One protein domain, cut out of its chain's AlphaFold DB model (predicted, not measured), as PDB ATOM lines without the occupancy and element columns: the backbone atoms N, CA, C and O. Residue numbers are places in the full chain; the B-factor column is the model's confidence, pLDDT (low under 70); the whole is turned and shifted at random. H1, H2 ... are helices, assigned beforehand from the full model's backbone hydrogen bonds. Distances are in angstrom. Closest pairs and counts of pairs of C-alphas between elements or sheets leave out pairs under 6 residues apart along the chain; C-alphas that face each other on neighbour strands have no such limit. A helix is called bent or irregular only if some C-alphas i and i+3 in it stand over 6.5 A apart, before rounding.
ATOM      1  N   LEU A  31      41.149  31.869 -24.615       80.06
ATOM      2  CA  LEU A  31      42.420  32.543 -24.908       80.06
ATOM      3  C   LEU A  31      42.477  33.958 -24.319       80.06
ATOM      4  O   LEU A  31      43.547  34.543 -24.216       80.06
ATOM      5  N   ASN A  32      41.318  34.529 -23.991       84.56
ATOM      6  CA  ASN A  32      41.150  35.905 -23.534       84.56
ATOM      7  C   ASN A  32      39.789  36.082 -22.837       84.56
ATOM      8  O   ASN A  32      38.967  35.165 -22.825       84.56
ATOM      9  N   GLY A  33      39.518  37.278 -22.310       87.50
ATOM     10  CA  GLY A  33      38.264  37.594 -21.617       87.50
ATOM     11  C   GLY A  33      36.981  37.245 -22.396       87.50
ATOM     12  O   GLY A  33      36.154  36.488 -21.884       87.50
ATOM     13  N   PRO A  34      36.806  37.695 -23.656       91.12
ATOM     14  CA  PRO A  34      35.605  37.386 -24.436       91.12
ATOM     15  C   PRO A  34      35.368  35.884 -24.662       91.12
ATOM     16  O   PRO A  34      34.233  35.409 -24.544       91.12
ATOM     17  N   SER A  35      36.423  35.127 -24.983       88.94
ATOM     18  CA  SER A  35      36.324  33.672 -25.166       88.94
ATOM     19  C   SER A  35      36.092  32.947 -23.836       88.94
ATOM     20  O   SER A  35      35.251  32.052 -23.785       88.94
ATOM     21  N   GLY A  36      36.732  33.398 -22.753       89.94
ATOM     22  CA  GLY A  36      36.510  32.917 -21.388       89.94
ATOM     23  C   GLY A  36      35.070  33.102 -20.928       89.94
ATOM     24  O   GLY A  36      34.453  32.165 -20.431       89.94
ATOM     25  N   ARG A  37      34.469  34.261 -21.205       93.31
ATOM     26  CA  ARG A  37      33.057  34.530 -20.902       93.31
ATOM     27  C   ARG A  37      32.110  33.606 -21.666       93.31
ATOM     28  O   ARG A  37      31.158  33.088 -21.083       93.31
ATOM     29  N   ARG A  38      32.346  33.381 -22.963       90.94
ATOM     30  CA  ARG A  38      31.538  32.435 -23.759       90.94
ATOM     31  C   ARG A  38      31.679  31.009 -23.236       90.94
ATOM     32  O   ARG A  38      30.675  30.307 -23.118       90.94
ATOM     33  N   PHE A  39      32.905  30.615 -22.905       90.75
ATOM     34  CA  PHE A  39      33.209  29.318 -22.319       90.75
ATOM     35  C   PHE A  39      32.464  29.127 -20.994       90.75
ATOM     36  O   PHE A  39      31.702  28.174 -20.858       90.75
ATOM     37  N   LEU A  40      32.592  30.083 -20.073       92.25
ATOM     38  CA  LEU A  40      31.959  30.062 -18.758       92.25
ATOM     39  C   LEU A  40      30.430  29.999 -18.862       92.25
ATOM     40  O   LEU A  40      29.812  29.124 -18.263       92.25
ATOM     41  N   LYS A  41      29.804  30.840 -19.699       93.19
ATOM     42  CA  LYS A  41      28.347  30.798 -19.927       93.19
ATOM     43  C   LYS A  41      27.879  29.438 -20.451       93.19
ATOM     44  O   LYS A  41      26.857  28.922 -20.001       93.19
ATOM     45  N   LYS A  42      28.618  28.836 -21.391       91.50
ATOM     46  CA  LYS A  42      28.310  27.499 -21.927       91.50
ATOM     47  C   LYS A  42      28.479  26.419 -20.856       91.50
ATOM     48  O   LYS A  42      27.635  25.531 -20.746       91.50
ATOM     49  N   ALA A  43      29.543  26.511 -20.065       90.12
ATOM     50  CA  ALA A  43      29.872  25.590 -18.988       90.12
ATOM     51  C   ALA A  43      28.824  25.624 -17.862       90.12
ATOM     52  O   ALA A  43      28.410  24.568 -17.389       90.12
ATOM     53  N   VAL A  44      28.348  26.812 -17.486       90.12
ATOM     54  CA  VAL A  44      27.281  27.013 -16.495       90.12
ATOM     55  C   VAL A  44      25.929  26.535 -17.026       90.12
ATOM     56  O   VAL A  44      25.233  25.787 -16.342       90.12
ATOM     57  N   LYS A  45      25.597  26.845 -18.289       91.12
ATOM     58  CA  LYS A  45      24.383  26.327 -18.942       91.12
ATOM     59  C   LYS A  45      24.341  24.798 -18.953       91.12
ATOM     60  O   LYS A  45      23.297  24.206 -18.697       91.12
ATOM     61  N   LYS A  46      25.478  24.146 -19.224       88.69
ATOM     62  CA  LYS A  46      25.600  22.678 -19.209       88.69
ATOM     63  C   LYS A  46      25.339  22.078 -17.819       88.69
ATOM     64  O   LYS A  46      24.922  20.932 -17.735       88.69
ATOM     65  N   ARG A  47      25.555  22.851 -16.751       86.31
ATOM     66  CA  ARG A  47      25.315  22.462 -15.352       86.31
ATOM     67  C   ARG A  47      23.893  22.770 -14.866       86.31
ATOM     68  O   ARG A  47      23.615  22.632 -13.684       86.31
ATOM     69  N   GLY A  48      22.995  23.185 -15.761       88.19
ATOM     70  CA  GLY A  48      21.581  23.404 -15.441       88.19
ATOM     71  C   GLY A  48      21.246  24.793 -14.894       88.19
ATOM     72  O   GLY A  48      20.097  25.040 -14.541       88.19
ATOM     73  N   VAL A  49      22.204  25.723 -14.859       88.94
ATOM     74  CA  VAL A  49      21.948  27.115 -14.466       88.94
ATOM     75  C   VAL A  49      21.639  27.951 -15.703       88.94
ATOM     76  O   VAL A  49      22.400  27.954 -16.672       88.94
ATOM     77  N   ASP A  50      20.537  28.698 -15.661       91.50
ATOM     78  CA  ASP A  50      20.176  29.644 -16.717       91.50
ATOM     79  C   ASP A  50      21.126  30.862 -16.713       91.50
ATOM     80  O   ASP A  50      21.101  31.650 -15.759       91.50
ATOM     81  N   PRO A  51      21.941  31.072 -17.770       90.62
ATOM     82  CA  PRO A  51      22.886  32.182 -17.820       90.62
ATOM     83  C   PRO A  51      22.226  33.564 -17.810       90.62
ATOM     84  O   PRO A  51      22.890  34.545 -17.482       90.62
ATOM     85  N   ASN A  52      20.942  33.661 -18.171       92.38
ATOM     86  CA  ASN A  52      20.214  34.930 -18.199       92.38
ATOM     87  C   ASN A  52      19.857  35.440 -16.795       92.38
ATOM     88  O   ASN A  52      19.548  36.617 -16.632       92.38
ATOM     89  N   ARG A  53      19.935  34.579 -15.769       89.12
ATOM     90  CA  ARG A  53      19.728  34.964 -14.363       89.12
ATOM     91  C   ARG A  53      20.914  35.715 -13.760       89.12
ATOM     92  O   ARG A  53      20.786  36.284 -12.681       89.12
ATOM     93  N   ILE A  54      22.063  35.699 -14.433       91.38
ATOM     94  CA  ILE A  54      23.300  36.309 -13.949       91.38
ATOM     95  C   ILE A  54      23.607  37.544 -14.814       91.38
ATOM     96  O   ILE A  54      23.809  37.395 -16.027       91.38
ATOM     97  N   PRO A  55      23.681  38.753 -14.222       93.12
ATOM     98  CA  PRO A  55      23.958  39.987 -14.945       93.12
ATOM     99  C   PRO A  55      25.270  39.940 -15.727       93.12
ATOM    100  O   PRO A  55      26.261  39.355 -15.291       93.12
ATOM    101  N   ASP A  56      25.305  40.640 -16.859       90.88
ATOM    102  CA  ASP A  56      26.425  40.567 -17.799       90.88
ATOM    103  C   ASP A  56      27.788  40.970 -17.202       90.88
ATOM    104  O   ASP A  56      28.811  40.387 -17.564       90.88
ATOM    105  N   ARG A  57      27.782  41.897 -16.235       92.12
ATOM    106  CA  ARG A  57      28.960  42.347 -15.474       92.12
ATOM    107  C   ARG A  57      29.596  41.254 -14.609       92.12
ATOM    108  O   ARG A  57      30.815  41.188 -14.516       92.12
ATOM    109  N   VAL A  58      28.789  40.357 -14.040       93.56
ATOM    110  CA  VAL A  58      29.260  39.290 -13.139       93.56
ATOM    111  C   VAL A  58      30.159  38.324 -13.899       93.56
ATOM    112  O   VAL A  58      31.211  37.922 -13.415       93.56
ATOM    113  N   TRP A  59      29.770  37.981 -15.128       93.69
ATOM    114  CA  TRP A  59      30.568  37.099 -15.974       93.69
ATOM    115  C   TRP A  59      31.949  37.671 -16.270       93.69
ATOM    116  O   TRP A  59      32.904  36.912 -16.367       93.69
ATOM    117  N   TRP A  60      32.044  38.987 -16.450       94.56
ATOM    118  CA  TRP A  60      33.319  39.656 -16.679       94.56
ATOM    119  C   TRP A  60      34.201  39.616 -15.443       94.56
ATOM    120  O   TRP A  60      35.353  39.218 -15.542       94.56
ATOM    121  N   GLU A  61      33.633  39.925 -14.285       94.81
ATOM    122  CA  GLU A  61      34.354  39.961 -13.016       94.81
ATOM    123  C   GLU A  61      34.928  38.590 -12.616       94.81
ATOM    124  O   GLU A  61      36.083  38.485 -12.206       94.81
ATOM    125  N   ILE A  62      34.158  37.513 -12.816       93.50
ATOM    126  CA  ILE A  62      34.633  36.137 -12.595       93.50
ATOM    127  C   ILE A  62      35.759  35.789 -13.579       93.50
ATOM    128  O   ILE A  62      36.782  35.218 -13.199       93.50
ATOM    129  N   VAL A  63      35.593  36.152 -14.854       94.75
ATOM    130  CA  VAL A  63      36.595  35.879 -15.891       94.75
ATOM    131  C   VAL A  63      37.891  36.648 -15.636       94.75
ATOM    132  O   VAL A  63      38.964  36.077 -15.809       94.75
ATOM    133  N   GLU A  64      37.824  37.901 -15.197       93.75
ATOM    134  CA  GLU A  64      39.001  38.699 -14.839       93.75
ATOM    135  C   GLU A  64      39.755  38.102 -13.649       93.75
ATOM    136  O   GLU A  64      40.977  37.966 -13.716       93.75
ATOM    137  N   GLY A  65      39.044  37.651 -12.609       91.12
ATOM    138  CA  GLY A  65      39.658  36.928 -11.490       91.12
ATOM    139  C   GLY A  65      40.352  35.632 -11.932       91.12
ATOM    140  O   GLY A  65      41.480  35.344 -11.521       91.12
ATOM    141  N   SER A  66      39.719  34.884 -12.842       91.12
ATOM    142  CA  SER A  66      40.306  33.680 -13.442       91.12
ATOM    143  C   SER A  66      41.552  33.987 -14.282       91.12
ATOM    144  O   SER A  66      42.529  33.246 -14.207       91.12
ATOM    145  N   ILE A  67      41.554  35.082 -15.054       92.19
ATOM    146  CA  ILE A  67      42.725  35.534 -15.827       92.19
ATOM    147  C   ILE A  67      43.862  35.919 -14.884       92.19
ATOM    148  O   ILE A  67      44.984  35.464 -15.086       92.19
ATOM    149  N   ALA A  68      43.587  36.718 -13.851       90.69
ATOM    150  CA  ALA A  68      44.593  37.138 -12.879       90.69
ATOM    151  C   ALA A  68      45.277  35.929 -12.226       90.69
ATOM    152  O   ALA A  68      46.500  35.892 -12.126       90.69
ATOM    153  N   THR A  69      44.497  34.905 -11.871       88.25
ATOM    154  CA  THR A  69      45.032  33.675 -11.277       88.25
ATOM    155  C   THR A  69      45.819  32.842 -12.292       88.25
ATOM    156  O   THR A  69      46.913  32.379 -11.990       88.25
ATOM    157  N   ALA A  70      45.305  32.677 -13.514       88.62
ATOM    158  CA  ALA A  70      45.963  31.888 -14.555       88.62
ATOM    159  C   ALA A  70      47.280  32.511 -15.046       88.62
ATOM    160  O   ALA A  70      48.199  31.781 -15.408       88.62
ATOM    161  N   THR A  71      47.389  33.843 -15.047       87.94
ATOM    162  CA  THR A  71      48.616  34.570 -15.423       87.94
ATOM    163  C   THR A  71      49.774  34.293 -14.467       87.94
ATOM    164  O   THR A  71      50.928  34.334 -14.880       87.94
ATOM    165  N   LEU A  72      49.483  33.984 -13.201       88.06
ATOM    166  CA  LEU A  72      50.500  33.654 -12.202       88.06
ATOM    167  C   LEU A  72      51.027  32.212 -12.336       88.06
ATOM    168  O   LEU A  72      52.001  31.862 -11.674       88.06
ATOM    169  N   ASN A  73      50.420  31.394 -13.203       83.06
ATOM    170  CA  ASN A  73      50.762  29.986 -13.381       83.06
ATOM    171  C   ASN A  73      51.462  29.729 -14.730       83.06
ATOM    172  O   ASN A  73      51.213  30.392 -15.735       83.06
ATOM    173  N   GLY A  74      52.331  28.714 -14.775       76.19
ATOM    174  CA  GLY A  74      53.228  28.462 -15.915       76.19
ATOM    175  C   GLY A  74      52.555  28.048 -17.234       76.19
ATOM    176  O   GLY A  74      53.181  28.141 -18.286       76.19
ATOM    177  N   ASN A  75      51.291  27.611 -17.214       86.12
ATOM    178  CA  ASN A  75      50.525  27.289 -18.423       86.12
ATOM    179  C   ASN A  75      49.184  28.027 -18.439       86.12
ATOM    180  O   ASN A  75      48.135  27.437 -18.183       86.12
ATOM    181  N   PHE A  76      49.228  29.313 -18.798       86.56
ATOM    182  CA  PHE A  76      48.064  30.203 -18.816       86.56
ATOM    183  C   PHE A  76      46.811  29.568 -19.432       86.56
ATOM    184  O   PHE A  76      45.730  29.661 -18.867       86.56
ATOM    185  N   ARG A  77      46.931  28.900 -20.587       85.19
ATOM    186  CA  ARG A  77      45.768  28.358 -21.311       85.19
ATOM    187  C   ARG A  77      45.089  27.219 -20.558       85.19
ATOM    188  O   ARG A  77      43.864  27.201 -20.458       85.19
ATOM    189  N   ALA A  78      45.875  26.264 -20.065       82.69
ATOM    190  CA  ALA A  78      45.344  25.137 -19.304       82.69
ATOM    191  C   ALA A  78      44.757  25.615 -17.971       82.69
ATOM    192  O   ALA A  78      43.652  25.224 -17.605       82.69
ATOM    193  N   GLU A  79      45.460  26.527 -17.306       88.19
ATOM    194  CA  GLU A  79      45.077  27.103 -16.020       88.19
ATOM    195  C   GLU A  79      43.810  27.941 -16.129       88.19
ATOM    196  O   GLU A  79      42.878  27.773 -15.350       88.19
ATOM    197  N   PHE A  80      43.705  28.780 -17.157       90.44
ATOM    198  CA  PHE A  80      42.518  29.587 -17.393       90.44
ATOM    199  C   PHE A  80      41.293  28.718 -17.696       90.44
ATOM    200  O   PHE A  80      40.212  28.953 -17.155       90.44
ATOM    201  N   ALA A  81      41.453  27.670 -18.509       87.81
ATOM    202  CA  ALA A  81      40.383  26.710 -18.767       87.81
ATOM    203  C   ALA A  81      39.976  25.939 -17.500       87.81
ATOM    204  O   ALA A  81      38.787  25.687 -17.284       87.81
ATOM    205  N   TRP A  82      40.947  25.555 -16.670       87.81
ATOM    206  CA  TRP A  82      40.710  24.860 -15.409       87.81
ATOM    207  C   TRP A  82      39.957  25.746 -14.413       87.81
ATOM    208  O   TRP A  82      38.921  25.323 -13.898       87.81
ATOM    209  N   GLN A  83      40.396  26.995 -14.229       89.12
ATOM    210  CA  GLN A  83      39.715  27.961 -13.369       89.12
ATOM    211  C   GLN A  83      38.276  28.179 -13.823       89.12
ATOM    212  O   GLN A  83      37.359  27.968 -13.043       89.12
ATOM    213  N   LEU A  84      38.034  28.466 -15.106       91.19
ATOM    214  CA  LEU A  84      36.671  28.697 -15.595       91.19
ATOM    215  C   LEU A  84      35.747  27.479 -15.453       91.19
ATOM    216  O   LEU A  84      34.531  27.647 -15.347       91.19
ATOM    217  N   ASN A  85      36.284  26.256 -15.452       90.62
ATOM    218  CA  ASN A  85      35.485  25.080 -15.107       90.62
ATOM    219  C   ASN A  85      35.123  25.061 -13.622       90.62
ATOM    220  O   ASN A  85      33.955  24.841 -13.315       90.62
ATOM    221  N   ARG A  86      36.081  25.346 -12.732       90.00
ATOM    222  CA  ARG A  86      35.825  25.448 -11.288       90.00
ATOM    223  C   ARG A  86      34.818  26.541 -10.963       90.00
ATOM    224  O   ARG A  86      33.882  26.281 -10.217       90.00
ATOM    225  N   GLU A  87      34.926  27.705 -11.597       91.94
ATOM    226  CA  GLU A  87      33.944  28.780 -11.424       91.94
ATOM    227  C   GLU A  87      32.552  28.348 -11.892       91.94
ATOM    228  O   GLU A  87      31.547  28.677 -11.267       91.94
ATOM    229  N   ALA A  88      32.463  27.568 -12.974       91.31
ATOM    230  CA  ALA A  88      31.186  27.041 -13.433       91.31
ATOM    231  C   ALA A  88      30.573  26.029 -12.447       91.31
ATOM    232  O   ALA A  88      29.353  26.033 -12.271       91.31
ATOM    233  N   ASP A  89      31.392  25.180 -11.817       89.56
ATOM    234  CA  ASP A  89      30.959  24.260 -10.755       89.56
ATOM    235  C   ASP A  89      30.487  25.028  -9.513       89.56
ATOM    236  O   ASP A  89      29.396  24.762  -9.009       89.56
ATOM    237  N   ALA A  90      31.247  26.039  -9.081       89.88
ATOM    238  CA  ALA A  90      30.887  26.913  -7.969       89.88
ATOM    239  C   ALA A  90      29.549  27.623  -8.219       89.88
ATOM    240  O   ALA A  90      28.651  27.562  -7.381       89.88
ATOM    241  N   ILE A  91      29.366  28.234  -9.398       90.25
ATOM    242  CA  ILE A  91      28.093  28.863  -9.784       90.25
ATOM    243  C   ILE A  91      26.952  27.844  -9.719       90.25
ATOM    244  O   ILE A  91      25.887  28.165  -9.200       90.25
ATOM    245  N   ALA A  92      27.150  26.623 -10.220       90.00
ATOM    246  CA  ALA A  92      26.113  25.597 -10.184       90.00
ATOM    247  C   ALA A  92      25.708  25.228  -8.752       90.00
ATOM    248  O   ALA A  92      24.515  25.241  -8.459       90.00
ATOM    249  N   ARG A  93      26.681  24.990  -7.861       86.81
ATOM    250  CA  ARG A  93      26.435  24.684  -6.440       86.81
ATOM    251  C   ARG A  93      25.729  25.819  -5.709       86.81
ATOM    252  O   ARG A  93      24.744  25.592  -5.009       86.81
ATOM    253  N   ILE A  94      26.205  27.048  -5.910       88.31
ATOM    254  CA  ILE A  94      25.632  28.244  -5.288       88.31
ATOM    255  C   ILE A  94      24.180  28.428  -5.735       88.31
ATOM    256  O   ILE A  94      23.306  28.697  -4.918       88.31
ATOM    257  N   MET A  95      23.907  28.271  -7.030       87.75
ATOM    258  CA  MET A  95      22.568  28.461  -7.586       87.75
ATOM    259  C   MET A  95      21.614  27.307  -7.245       87.75
ATOM    260  O   MET A  95      20.403  27.521  -7.238       87.75
ATOM    261  N   SER A  96      22.129  26.107  -6.959       85.75
ATOM    262  CA  SER A  96      21.335  24.960  -6.505       85.75
ATOM    263  C   SER A  96      21.091  24.936  -4.994       85.75
ATOM    264  O   SER A  96      20.327  24.089  -4.539       85.75
ATOM    265  N   GLY A  97      21.717  25.828  -4.215       80.56
ATOM    266  CA  GLY A  97      21.641  25.808  -2.747       80.56
ATOM    267  C   GLY A  97      22.336  24.585  -2.143       80.56
ATOM    268  O   GLY A  97      21.887  24.026  -1.150       80.56
ATOM    269  N   THR A  98      23.378  24.083  -2.807       77.25
ATOM    270  CA  THR A  98      24.195  22.970  -2.313       77.25
ATOM    271  C   THR A  98      25.393  23.522  -1.547       77.25
ATOM    272  O   THR A  98      25.903  24.586  -1.893       77.25
ATOM    273  N   THR A  99      25.848  22.792  -0.520       63.38
ATOM    274  CA  THR A  99      26.938  23.193   0.380       63.38
ATOM    275  C   THR A  99      28.108  23.816  -0.380       63.38
ATOM    276  O   THR A  99      28.716  23.177  -1.241       63.38
ATOM    277  N   ASN A 100      28.412  25.071  -0.047       66.19
ATOM    278  CA  ASN A 100      29.522  25.809  -0.640       66.19
ATOM    279  C   ASN A 100      30.847  25.266  -0.090       66.19
ATOM    280  O   ASN A 100      31.002  25.112   1.124       66.19
ATOM    281  N   GLU A 101      31.820  25.024  -0.962       74.75
ATOM    282  CA  GLU A 101      33.200  24.805  -0.529       74.75
ATOM    283  C   GLU A 101      33.867  26.152  -0.218       74.75
ATOM    284  O   GLU A 101      33.444  27.196  -0.713       74.75
ATOM    285  N   SER A 102      34.948  26.156   0.569       74.69
ATOM    286  CA  SER A 102      35.671  27.396   0.903       74.69
ATOM    287  C   SER A 102      36.141  28.165  -0.342       74.69
ATOM    288  O   SER A 102      36.156  29.394  -0.373       74.69
ATOM    289  N   GLN A 103      36.466  27.437  -1.406       71.56
ATOM    290  CA  GLN A 103      36.847  27.984  -2.704       71.56
ATOM    291  C   GLN A 103      35.701  28.686  -3.457       71.56
ATOM    292  O   GLN A 103      35.970  29.525  -4.311       71.56
ATOM    293  N   ASP A 104      34.439  28.433  -3.099       83.56
ATOM    294  CA  ASP A 104      33.271  29.047  -3.741       83.56
ATOM    295  C   ASP A 104      32.961  30.444  -3.169       83.56
ATOM    296  O   ASP A 104      32.162  31.195  -3.739       83.56
ATOM    297  N   HIS A 105      33.589  30.833  -2.049       85.69
ATOM    298  CA  HIS A 105      33.322  32.110  -1.377       85.69
ATOM    299  C   HIS A 105      33.579  33.323  -2.275       85.69
ATOM    300  O   HIS A 105      32.813  34.287  -2.223       85.69
ATOM    301  N   GLN A 106      34.619  33.282  -3.114       88.56
ATOM    302  CA  GLN A 106      34.925  34.372  -4.041       88.56
ATOM    303  C   GLN A 106      33.803  34.557  -5.070       88.56
ATOM    304  O   GLN A 106      33.294  35.668  -5.234       88.56
ATOM    305  N   VAL A 107      33.365  33.468  -5.705       89.31
ATOM    306  CA  VAL A 107      32.270  33.467  -6.687       89.31
ATOM    307  C   VAL A 107      30.964  33.901  -6.049       89.31
ATOM    308  O   VAL A 107      30.262  34.748  -6.596       89.31
ATOM    309  N   ARG A 108      30.649  33.376  -4.861       89.31
ATOM    310  CA  ARG A 108      29.458  33.773  -4.107       89.31
ATOM    311  C   ARG A 108      29.481  35.262  -3.789       89.31
ATOM    312  O   ARG A 108      28.472  35.925  -3.994       89.31
ATOM    313  N   ASN A 109      30.607  35.797  -3.321       90.81
ATOM    314  CA  ASN A 109      30.737  37.224  -3.035       90.81
ATOM    315  C   ASN A 109      30.494  38.059  -4.303       90.81
ATOM    316  O   ASN A 109      29.710  39.004  -4.271       90.81
ATOM    317  N   ILE A 110      31.082  37.662  -5.438       91.94
ATOM    318  CA  ILE A 110      30.845  38.298  -6.744       91.94
ATOM    319  C   ILE A 110      29.358  38.239  -7.133       91.94
ATOM    320  O   ILE A 110      28.785  39.249  -7.534       91.94
ATOM    321  N   LEU A 111      28.695  37.093  -6.982       90.31
ATOM    322  CA  LEU A 111      27.273  36.940  -7.300       90.31
ATOM    323  C   LEU A 111      26.390  37.828  -6.409       90.31
ATOM    324  O   LEU A 111      25.598  38.623  -6.918       90.31
ATOM    325  N   VAL A 112      26.568  37.741  -5.090       90.94
ATOM    326  CA  VAL A 112      25.748  38.445  -4.094       90.94
ATOM    327  C   VAL A 112      25.946  39.957  -4.172       90.94
ATOM    328  O   VAL A 112      24.955  40.687  -4.210       90.94
ATOM    329  N   ARG A 113      27.190  40.452  -4.282       91.69
ATOM    330  CA  ARG A 113      27.454  41.902  -4.400       91.69
ATOM    331  C   ARG A 113      26.831  42.515  -5.650       91.69
ATOM    332  O   ARG A 113      26.534  43.704  -5.680       91.69
ATOM    333  N   ASN A 114      26.622  41.697  -6.680       90.12
ATOM    334  CA  ASN A 114      25.991  42.099  -7.925       90.12
ATOM    335  C   ASN A 114      24.477  41.836  -7.960       90.12
ATOM    336  O   ASN A 114      23.874  42.029  -9.020       90.12
ATOM    337  N   GLY A 115      23.861  41.448  -6.840       85.62
ATOM    338  CA  GLY A 115      22.412  41.280  -6.707       85.62
ATOM    339  C   GLY A 115      21.869  39.939  -7.205       85.62
ATOM    340  O   GLY A 115      20.666  39.822  -7.424       85.62
TER     341      GLY A 115
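What this domain is: This is residues 31 to 115 of the 120 residues of an uncharacterized protein of Mesorhizobium sp. J8 (UniProt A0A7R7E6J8). The longest helix, H3, and H2 fold back on each other as a helical hairpin, and the other two helices pack on opposite sides of this pair, H1 on one side and H4 on the other. H1 and H4 each meet both H2 and H3 but stay apart from each other, and the helices mostly cross rather than run side by side. The printed part has 85 residues with four named helices, in the order H1, H2, H3, H4, and no named strand; its class is all helix. It is compact, with a radius of gyration of the C-alphas of 11.9 A, and the C-alphas span 34 by 25 by 23 A.

Where its parts are: Find C-alpha 76 at (48.064, 30.203, -18.816); from there H3, residues 76 to 96, runs 29.9 A to C-alpha 96 at (21.335, 24.960, -6.505). Before it comes H2, residues 56 to 71, 23.1 A long. Go back to C-alpha 33 at (38.264, 37.594, -21.617) for H1, residues 33 to 46, which is 19.7 A long. H4, residues 102 to 113, measures 17.5 A and ends at C-alpha 113 at (27.454, 41.902, -4.400). H4 is irregular, but only just: C-alphas 103 and 106 are 6.8 A apart, and its line is a rough one.

How they stand to each other: Start at the hub, H2 and H3, which touch three helices each. They touch each other as a helical hairpin, at a steep tilt of 41 degrees, opposite ways; look at their closest C-alphas, those of Ala 70 and Phe 80, 5.0 A apart. H1 touches H3 at a steep tilt of 41 degrees, the same way, and the closest C-alphas, of Val 44 and Ala 88, are 5.0 A apart. H1 also touches H2, opposite ways, at a tilt of 69 degrees that is only just steep; the closest C-alphas, of Arg 37 and Trp 59, are 6.1 A apart. Residues 104 to 108 of H4 touch residues 87 to 94 of H3; the lines of the two helices are only just about perpendicular, at 71 degrees, and the C-alphas of Ala 90 and Asp 104 are the closest, at 5.3 A. Residues 107 to 111 of H4 touch residues 58 to 62 of H2; the two helices run opposite ways at a tilt of 34.8 degrees, only just shallow, and the closest C-alphas, of Val 58 and Leu 111, are 6.6 A apart. H1 and H4 are apart. In H1 and H3 every O i to N i+4 pair is within hydrogen-bond range, while in H2 11 of 12 are and in H4 6 of 8.

The domain as a whole: Look for the two C-alphas farthest apart at Gly 74 and Gly 115, 34.6 A from each other. The printed part has no cut. The links from H2 to H3 and from H3 to H4 are tight, and the link from H1 to H2 is short; no link is long. In this model the mean pLDDT of the printed part is 88.1, and residues 99 to 100 are under 70.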